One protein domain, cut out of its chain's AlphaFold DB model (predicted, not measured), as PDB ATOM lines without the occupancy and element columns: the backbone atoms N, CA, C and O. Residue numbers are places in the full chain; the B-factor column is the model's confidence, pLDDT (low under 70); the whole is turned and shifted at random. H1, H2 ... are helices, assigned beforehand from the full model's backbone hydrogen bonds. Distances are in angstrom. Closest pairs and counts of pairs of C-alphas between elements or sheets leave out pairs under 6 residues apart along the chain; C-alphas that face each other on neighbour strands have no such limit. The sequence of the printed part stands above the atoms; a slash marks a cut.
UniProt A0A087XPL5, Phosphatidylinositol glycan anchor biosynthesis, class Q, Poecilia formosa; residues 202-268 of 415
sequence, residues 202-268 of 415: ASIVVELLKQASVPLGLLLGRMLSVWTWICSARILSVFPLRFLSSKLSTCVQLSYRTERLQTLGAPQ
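This is residues 202 to 268 of the 415 residues of the protein "Phosphatidylinositol glycan anchor biosynthesis, class Q" of Poecilia formosa (UniProt A0A087XPL5). One long helix, H1, makes the longest axis; past its last residue the short H2 and H3 make a turn, and H4 folds back to reach residues 217 to 228 of H1, while residues 202 to 213 stick out as an arm. The printed part has 67 residues with four named helices, H1 to H4 in order, no named strand: all helix. It is only just extended, close to loose, with a radius of gyration of the C-alphas of 16.4 A, spanning 54 by 20 by 15 A.

H1, residues 202 to 231, begins at C-alpha (-6.429, 14.530, -54.327), runs 40.2 A and has a kink of 28 degrees near residue 214. H2 is residues 234 to 237, H3 residues 241 to 247. H4, residues 249 to 265, runs 24.5 A to C-alpha (-31.192, 15.759, -51.561).

H1 and H2 meet only through their link. H2 and H3 only just touch, only at the corner, with 3 pairs of C-alphas within 8 A, the closest Leu 236 and Arg 242, 5.9 A. H3 and H4, about perpendicular at 89 degrees, likewise only just touch, only at the corner, with 3 pairs, the closest C-alphas Ser 245 and Cys 251, 5.5 A. Residues 258 to 265 of H4 touch H1, opposite ways at a steep tilt of 44 degrees; the closest C-alphas are Gly 221 and Gly 265, 5.4 A. H1 and H3 are apart. Every O i to N i+4 pair is within hydrogen-bond range in H3 and H4, 25 of 26 in H1; H2 is too short for one.

The C-alphas farthest apart, Ala 202 and Phe 239, are 54.6 A apart. The printed part has no cut, and its three links are tight. Mean pLDDT of the printed part is 73.6; residues under 70 include 202 to 207, 231 to 237 and 265 to 268.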
ATOM      1  N   ALA A 202      -5.172  13.796 -54.195       54.03
ATOM      2  CA  ALA A 202      -6.429  14.530 -54.327       54.03
ATOM      3  C   ALA A 202      -7.521  13.673 -54.994       54.03
ATOM      4  O   ALA A 202      -8.672  13.767 -54.595       54.03
ATOM      5  N   SER A 203      -7.170  12.803 -55.947       58.78
ATOM      6  CA  SER A 203      -8.099  11.882 -56.611       58.78
ATOM      7  C   SER A 203      -8.611  10.800 -55.659       58.78
ATOM      8  O   SER A 203      -9.814  10.577 -55.599       58.78
ATOM      9  N   ILE A 204      -7.748  10.205 -54.823       64.88
ATOM     10  CA  ILE A 204      -8.185   9.243 -53.796       64.88
ATOM     11  C   ILE A 204      -9.104   9.922 -52.776       64.88
ATOM     12  O   ILE A 204     -10.171   9.394 -52.476       64.88
ATOM     13  N   VAL A 205      -8.734  11.102 -52.263       64.62
ATOM     14  CA  VAL A 205      -9.579  11.832 -51.304       64.62
ATOM     15  C   VAL A 205     -10.906  12.241 -51.937       64.62
ATOM     16  O   VAL A 205     -11.944  12.067 -51.306       64.62
ATOM     17  N   VAL A 206     -10.904  12.736 -53.177       65.44
ATOM     18  CA  VAL A 206     -12.122  13.134 -53.899       65.44
ATOM     19  C   VAL A 206     -13.004  11.930 -54.211       65.44
ATOM     20  O   VAL A 206     -14.215  12.021 -54.028       65.44
ATOM     21  N   GLU A 207     -12.434  10.797 -54.621       68.62
ATOM     22  CA  GLU A 207     -13.197   9.584 -54.921       68.62
ATOM     23  C   GLU A 207     -13.769   8.961 -53.641       68.62
ATOM     24  O   GLU A 207     -14.930   8.558 -53.627       68.62
ATOM     25  N   LEU A 208     -13.029   8.987 -52.526       73.06
ATOM     26  CA  LEU A 208     -13.551   8.613 -51.208       73.06
ATOM     27  C   LEU A 208     -14.662   9.566 -50.748       73.06
ATOM     28  O   LEU A 208     -15.694   9.108 -50.258       73.06
ATOM     29  N   LEU A 209     -14.502  10.881 -50.939       69.31
ATOM     30  CA  LEU A 209     -15.537  11.867 -50.612       69.31
ATOM     31  C   LEU A 209     -16.791  11.645 -51.459       69.31
ATOM     32  O   LEU A 209     -17.904  11.718 -50.949       69.31
ATOM     33  N   LYS A 210     -16.617  11.340 -52.747       70.75
ATOM     34  CA  LYS A 210     -17.696  11.037 -53.688       70.75
ATOM     35  C   LYS A 210     -18.418   9.755 -53.283       70.75
ATOM     36  O   LYS A 210     -19.642   9.777 -53.152       70.75
ATOM     37  N   GLN A 211     -17.680   8.687 -52.987       75.75
ATOM     38  CA  GLN A 211     -18.236   7.422 -52.503       75.75
ATOM     39  C   GLN A 211     -18.951   7.570 -51.159       75.75
ATOM     40  O   GLN A 211     -19.982   6.936 -50.970       75.75
ATOM     41  N   ALA A 212     -18.466   8.426 -50.255       74.31
ATOM     42  CA  ALA A 212     -19.120   8.717 -48.979       74.31
ATOM     43  C   ALA A 212     -20.324   9.664 -49.130       74.31
ATOM     44  O   ALA A 212     -21.300   9.544 -48.390       74.31
ATOM     45  N   SER A 213     -20.302  10.578 -50.104       74.38
ATOM     46  CA  SER A 213     -21.363  11.574 -50.310       74.38
ATOM     47  C   SER A 213     -22.697  10.955 -50.727       74.38
ATOM     48  O   SER A 213     -23.746  11.444 -50.321       74.38
ATOM     49  N   VAL A 214     -22.671   9.851 -51.480       72.19
ATOM     50  CA  VAL A 214     -23.876   9.143 -51.937       72.19
ATOM     51  C   VAL A 214     -24.647   8.485 -50.775       72.19
ATOM     52  O   VAL A 214     -25.828   8.799 -50.607       72.19
ATOM     53  N   PRO A 215     -24.045   7.623 -49.929       75.88
ATOM     54  CA  PRO A 215     -24.732   7.040 -48.780       75.88
ATOM     55  C   PRO A 215     -25.063   8.090 -47.718       75.88
ATOM     56  O   PRO A 215     -26.144   8.027 -47.134       75.88
ATOM     57  N   LEU A 216     -24.192   9.084 -47.500       72.50
ATOM     58  CA  LEU A 216     -24.468  10.187 -46.579       72.50
ATOM     59  C   LEU A 216     -25.665  11.015 -47.061       72.50
ATOM     60  O   LEU A 216     -26.550  11.320 -46.270       72.50
ATOM     61  N   GLY A 217     -25.734  11.318 -48.360       70.06
ATOM     62  CA  GLY A 217     -26.845  12.031 -48.987       70.06
ATOM     63  C   GLY A 217     -28.156  11.247 -48.936       70.06
ATOM     64  O   GLY A 217     -29.195  11.823 -48.625       70.06
ATOM     65  N   LEU A 218     -28.118   9.925 -49.143       73.62
ATOM     66  CA  LEU A 218     -29.282   9.045 -48.973       73.62
ATOM     67  C   LEU A 218     -29.766   9.006 -47.520       73.62
ATOM     68  O   LEU A 218     -30.971   9.059 -47.269       73.62
ATOM     69  N   LEU A 219     -28.845   8.922 -46.557       76.69
ATOM     70  CA  LEU A 219     -29.172   8.912 -45.134       76.69
ATOM     71  C   LEU A 219     -29.745  10.262 -44.689       76.69
ATOM     72  O   LEU A 219     -30.806  10.285 -44.067       76.69
ATOM     73  N   LEU A 220     -29.112  11.375 -45.078       71.38
ATOM     74  CA  LEU A 220     -29.643  12.722 -44.853       71.38
ATOM     75  C   LEU A 220     -31.018  12.881 -45.501       71.38
ATOM     76  O   LEU A 220     -31.940  13.363 -44.853       71.38
ATOM     77  N   GLY A 221     -31.181  12.432 -46.747       73.19
ATOM     78  CA  GLY A 221     -32.451  12.464 -47.467       73.19
ATOM     79  C   GLY A 221     -33.549  11.689 -46.740       73.19
ATOM     80  O   GLY A 221     -34.662  12.189 -46.593       73.19
ATOM     81  N   ARG A 222     -33.235  10.506 -46.193       74.19
ATOM     82  CA  ARG A 222     -34.171   9.734 -45.363       74.19
ATOM     83  C   ARG A 222     -34.513  10.456 -44.065       74.19
ATOM     84  O   ARG A 222     -35.696  10.564 -43.750       74.19
ATOM     85  N   MET A 223     -33.529  11.000 -43.349       71.75
ATOM     86  CA  MET A 223     -33.788  11.771 -42.127       71.75
ATOM     87  C   MET A 223     -34.657  13.002 -42.410       71.75
ATOM     88  O   MET A 223     -35.615  13.257 -41.686       71.75
ATOM     89  N   LEU A 224     -34.385  13.712 -43.506       72.56
ATOM     90  CA  LEU A 224     -35.181  14.848 -43.967       72.56
ATOM     91  C   LEU A 224     -36.597  14.431 -44.355       72.56
ATOM     92  O   LEU A 224     -37.544  15.125 -44.002       72.56
ATOM     93  N   SER A 225     -36.771  13.288 -45.022       73.00
ATOM     94  CA  SER A 225     -38.098  12.780 -45.384       73.00
ATOM     95  C   SER A 225     -38.941  12.465 -44.145       73.00
ATOM     96  O   SER A 225     -40.079  12.921 -44.048       73.00
ATOM     97  N   VAL A 226     -38.357  11.802 -43.141       76.94
ATOM     98  CA  VAL A 226     -39.012  11.519 -41.856       76.94
ATOM     99  C   VAL A 226     -39.336  12.823 -41.127       76.94
ATOM    100  O   VAL A 226     -40.446  12.994 -40.630       76.94
ATOM    101  N   TRP A 227     -38.409  13.780 -41.122       72.44
ATOM    102  CA  TRP A 227     -38.616  15.089 -40.509       72.44
ATOM    103  C   TRP A 227     -39.746  15.884 -41.176       72.44
ATOM    104  O   TRP A 227     -40.611  16.440 -40.502       72.44
ATOM    105  N   THR A 228     -39.783  15.909 -42.509       68.81
ATOM    106  CA  THR A 228     -40.844  16.586 -43.271       68.81
ATOM    107  C   THR A 228     -42.189  15.895 -43.094       68.81
ATOM    108  O   THR A 228     -43.208  16.570 -42.972       68.81
ATOM    109  N   TRP A 229     -42.206  14.565 -42.968       72.88
ATOM    110  CA  TRP A 229     -43.405  13.810 -42.622       72.88
ATOM    111  C   TRP A 229     -43.944  14.214 -41.243       72.88
ATOM    112  O   TRP A 229     -45.134  14.495 -41.123       72.88
ATOM    113  N   ILE A 230     -43.072  14.366 -40.238       71.25
ATOM    114  CA  ILE A 230     -43.444  14.855 -38.899       71.25
ATOM    115  C   ILE A 230     -43.964  16.300 -38.960       71.25
ATOM    116  O   ILE A 230     -45.010  16.597 -38.389       71.25
ATOM    117  N   CYS A 231     -43.286  17.198 -39.682       64.25
ATOM    118  CA  CYS A 231     -43.713  18.598 -39.810       64.25
ATOM    119  C   CYS A 231     -45.039  18.746 -40.576       64.25
ATOM    120  O   CYS A 231     -45.846  19.617 -40.264       64.25
ATOM    121  N   SER A 232     -45.284  17.880 -41.561       63.38
ATOM    122  CA  SER A 232     -46.536  17.818 -42.326       63.38
ATOM    123  C   SER A 232     -47.628  16.980 -41.650       63.38
ATOM    124  O   SER A 232     -48.711  16.802 -42.215       63.38
ATOM    125  N   ALA A 233     -47.369  16.452 -40.447       67.31
ATOM    126  CA  ALA A 233     -48.326  15.629 -39.734       67.31
ATOM    127  C   ALA A 233     -49.629  16.406 -39.530       67.31
ATOM    128  O   ALA A 233     -49.639  17.551 -39.071       67.31
ATOM    129  N   ARG A 234     -50.756  15.753 -39.842       58.50
ATOM    130  CA  ARG A 234     -52.091  16.373 -39.838       58.50
ATOM    131  C   ARG A 234     -52.413  17.108 -38.535       58.50
ATOM    132  O   ARG A 234     -53.113  18.110 -38.588       58.50
ATOM    133  N   ILE A 235     -51.857  16.673 -37.407       63.47
ATOM    134  CA  ILE A 235     -52.040  17.280 -36.079       63.47
ATOM    135  C   ILE A 235     -51.579  18.751 -36.041       63.47
ATOM    136  O   ILE A 235     -52.263  19.579 -35.450       63.47
ATOM    137  N   LEU A 236     -50.490  19.112 -36.733       62.19
ATOM    138  CA  LEU A 236     -49.992  20.498 -36.805       62.19
ATOM    139  C   LEU A 236     -50.805  21.378 -37.771       62.19
ATOM    140  O   LEU A 236     -50.730  22.605 -37.718       62.19
ATOM    141  N   SER A 237     -51.609  20.760 -38.641       65.25
ATOM    142  CA  SER A 237     -52.423  21.453 -39.648       65.25
ATOM    143  C   SER A 237     -53.833  21.832 -39.171       65.25
ATOM    144  O   SER A 237     -54.548  22.539 -39.888       65.25
ATOM    145  N   VAL A 238     -54.234  21.402 -37.968       78.19
ATOM    146  CA  VAL A 238     -55.543  21.720 -37.371       78.19
ATOM    147  C   VAL A 238     -55.471  23.040 -36.590       78.19
ATOM    148  O   VAL A 238     -54.436  23.412 -36.034       78.19
ATOM    149  N   PHE A 239     -56.573  23.788 -36.555       76.06
ATOM    150  CA  PHE A 239     -56.711  24.967 -35.697       76.06
ATOM    151  C   PHE A 239     -56.707  24.553 -34.209       76.06
ATOM    152  O   PHE A 239     -57.371  23.570 -33.880       76.06
ATOM    153  N   PRO A 240     -56.005  25.258 -33.293       78.38
ATOM    154  CA  PRO A 240     -55.298  26.538 -33.456       78.38
ATOM    155  C   PRO A 240     -53.806  26.425 -33.828       78.38
ATOM    156  O   PRO A 240     -53.165  27.442 -34.095       78.38
ATOM    157  N   LEU A 241     -53.243  25.215 -33.882       76.06
ATOM    158  CA  LEU A 241     -51.807  24.980 -34.100       76.06
ATOM    159  C   LEU A 241     -51.303  25.550 -35.429       76.06
ATOM    160  O   LEU A 241     -50.223  26.133 -35.468       76.06
ATOM    161  N   ARG A 242     -52.110  25.483 -36.492       77.62
ATOM    162  CA  ARG A 242     -51.763  26.082 -37.791       77.62
ATOM    163  C   ARG A 242     -51.606  27.603 -37.721       77.62
ATOM    164  O   ARG A 242     -50.713  28.160 -38.356       77.62
ATOM    165  N   PHE A 243     -52.459  28.275 -36.948       80.38
ATOM    166  CA  PHE A 243     -52.359  29.719 -36.747       80.38
ATOM    167  C   PHE A 243     -51.093  30.060 -35.960       80.38
ATOM    168  O   PHE A 243     -50.326  30.920 -36.388       80.38
ATOM    169  N   LEU A 244     -50.825  29.329 -34.874       78.38
ATOM    170  CA  LEU A 244     -49.623  29.520 -34.063       78.38
ATOM    171  C   LEU A 244     -48.348  29.287 -34.887       78.38
ATOM    172  O   LEU A 244     -47.474  30.145 -34.940       78.38
ATOM    173  N   SER A 245     -48.285  28.176 -35.621       77.50
ATOM    174  CA  SER A 245     -47.147  27.816 -36.471       77.50
ATOM    175  C   SER A 245     -46.872  28.852 -37.565       77.50
ATOM    176  O   SER A 245     -45.718  29.122 -37.873       77.50
ATOM    177  N   SER A 246     -47.908  29.503 -38.104       80.25
ATOM    178  CA  SER A 246     -47.729  30.585 -39.083       80.25
ATOM    179  C   SER A 246     -47.151  31.879 -38.494       80.25
ATOM    180  O   SER A 246     -46.709  32.747 -39.245       80.25
ATOM    181  N   LYS A 247     -47.193  32.038 -37.165       82.75
ATOM    182  CA  LYS A 247     -46.736  33.237 -36.454       82.75
ATOM    183  C   LYS A 247     -45.398  33.043 -35.752       82.75
ATOM    184  O   LYS A 247     -44.677  34.023 -35.608       82.75
ATOM    185  N   LEU A 248     -45.070  31.820 -35.334       85.75
ATOM    186  CA  LEU A 248     -43.767  31.513 -34.752       85.75
ATOM    187  C   LEU A 248     -42.676  31.555 -35.826       85.75
ATOM    188  O   LEU A 248     -42.699  30.804 -36.806       85.75
ATOM    189  N   SER A 249     -41.682  32.402 -35.591       88.19
ATOM    190  CA  SER A 249     -40.504  32.570 -36.442       88.19
ATOM    191  C   SER A 249     -39.723  31.261 -36.546       88.19
ATOM    192  O   SER A 249     -39.212  30.930 -37.613       88.19
ATOM    193  N   THR A 250     -39.678  30.479 -35.463       86.56
ATOM    194  CA  THR A 250     -39.047  29.150 -35.428       86.56
ATOM    195  C   THR A 250     -39.672  28.166 -36.407       86.56
ATOM    196  O   THR A 250     -38.952  27.468 -37.121       86.56
ATOM    197  N   CYS A 251     -41.003  28.118 -36.488       83.81
ATOM    198  CA  CYS A 251     -41.713  27.246 -37.421       83.81
ATOM    199  C   CYS A 251     -41.455  27.652 -38.876       83.81
ATOM    200  O   CYS A 251     -41.196  26.791 -39.719       83.81
ATOM    201  N   VAL A 252     -41.466  28.957 -39.162       85.94
ATOM    202  CA  VAL A 252     -41.142  29.485 -40.495       85.94
ATOM    203  C   VAL A 252     -39.699  29.139 -40.865       85.94
ATOM    204  O   VAL A 252     -39.459  28.564 -41.927       85.94
ATOM    205  N   GLN A 253     -38.744  29.389 -39.969       87.56
ATOM    206  CA  GLN A 253     -37.330  29.105 -40.208       87.56
ATOM    207  C   GLN A 253     -37.058  27.608 -40.385       87.56
ATOM    208  O   GLN A 253     -36.238  27.212 -41.218       87.56
ATOM    209  N   LEU A 254     -37.771  26.765 -39.637       83.94
ATOM    210  CA  LEU A 254     -37.704  25.321 -39.794       83.94
ATOM    211  C   LEU A 254     -38.200  24.893 -41.176       83.94
ATOM    212  O   LEU A 254     -37.503  24.146 -41.860       83.94
ATOM    213  N   SER A 255     -39.356  25.405 -41.615       81.81
ATOM    214  CA  SER A 255     -39.913  25.090 -42.936       81.81
ATOM    215  C   SER A 255     -38.961  25.495 -44.072       81.81
ATOM    216  O   SER A 255     -38.641  24.681 -44.941       81.81
ATOM    217  N   TYR A 256     -38.382  26.694 -43.988       83.50
ATOM    218  CA  TYR A 256     -37.427  27.207 -44.968       83.50
ATOM    219  C   TYR A 256     -36.159  26.347 -45.074       83.50
ATOM    220  O   TYR A 256     -35.661  26.047 -46.162       83.50
ATOM    221  N   ARG A 257     -35.632  25.901 -43.929       81.62
ATOM    222  CA  ARG A 257     -34.467  25.009 -43.886       81.62
ATOM    223  C   ARG A 257     -34.779  23.631 -44.447       81.62
ATOM    224  O   ARG A 257     -33.936  23.077 -45.148       81.62
ATOM    225  N   THR A 258     -35.970  23.091 -44.181       79.12
ATOM    226  CA  THR A 258     -36.372  21.805 -44.766       79.12
ATOM    227  C   THR A 258     -36.447  21.868 -46.287       79.12
ATOM    228  O   THR A 258     -35.948  20.956 -46.941       79.12
ATOM    229  N   GLU A 259     -36.950  22.965 -46.856       81.00
ATOM    230  CA  GLU A 259     -36.993  23.175 -48.307       81.00
ATOM    231  C   GLU A 259     -35.580  23.257 -48.909       81.00
ATOM    232  O   GLU A 259     -35.251  22.527 -49.845       81.00
ATOM    233  N   ARG A 260     -34.679  24.056 -48.318       79.19
ATOM    234  CA  ARG A 260     -33.273  24.124 -48.763       79.19
ATOM    235  C   ARG A 260     -32.570  22.768 -48.690       79.19
ATOM    236  O   ARG A 260     -31.837  22.408 -49.608       79.19
ATOM    237  N   LEU A 261     -32.798  21.995 -47.634       76.88
ATOM    238  CA  LEU A 261     -32.199  20.670 -47.481       76.88
ATOM    239  C   LEU A 261     -32.779  19.648 -48.477       76.88
ATOM    240  O   LEU A 261     -32.041  18.789 -48.957       76.88
ATOM    241  N   GLN A 262     -34.049  19.779 -48.877       75.88
ATOM    242  CA  GLN A 262     -34.622  18.991 -49.977       75.88
ATOM    243  C   GLN A 262     -33.931  19.284 -51.317       75.88
ATOM    244  O   GLN A 262     -33.649  18.348 -52.064       75.88
ATOM    245  N   THR A 263     -33.574  20.544 -51.605       73.25
ATOM    246  CA  THR A 263     -32.825  20.875 -52.839       73.25
ATOM    247  C   THR A 263     -31.442  20.218 -52.896       73.25
ATOM    248  O   THR A 263     -30.953  19.892 -53.979       73.25
ATOM    249  N   LEU A 264     -30.829  19.965 -51.733       71.69
ATOM    250  CA  LEU A 264     -29.554  19.258 -51.628       71.69
ATOM    251  C   LEU A 264     -29.717  17.740 -51.833       71.69
ATOM    252  O   LEU A 264     -28.835  17.107 -52.406       71.69
ATOM    253  N   GLY A 265     -30.850  17.177 -51.400       66.19
ATOM    254  CA  GLY A 265     -31.192  15.759 -51.561       66.19
ATOM    255  C   GLY A 265     -31.678  15.362 -52.961       66.19
ATOM    256  O   GLY A 265     -31.836  14.173 -53.231       66.19
ATOM    257  N   ALA A 266     -31.919  16.328 -53.852       68.81
ATOM    258  CA  ALA A 266     -32.301  16.070 -55.238       68.81
ATOM    259  C   ALA A 266     -31.178  15.340 -56.018       68.81
ATOM    260  O   ALA A 266     -29.995  15.595 -55.747       68.81
ATOM    261  N   PRO A 267     -31.518  14.479 -57.004       64.31
ATOM    262  CA  PRO A 267     -30.560  13.666 -57.767       64.31
ATOM    263  C   PRO A 267     -29.475  14.495 -58.477       64.31
ATOM    264  O   PRO A 267     -29.581  15.721 -58.560       64.31
ATOM    265  N   GLN A 268     -28.393  13.824 -58.905       59.75
ATOM    266  CA  GLN A 268     -27.149  14.433 -59.404       59.75
ATOM    267  C   GLN A 268     -27.385  15.599 -60.374       59.75
ATOM    268  O   GLN A 268     -28.269  15.568 -61.219       59.75
TER     269      GLN A 268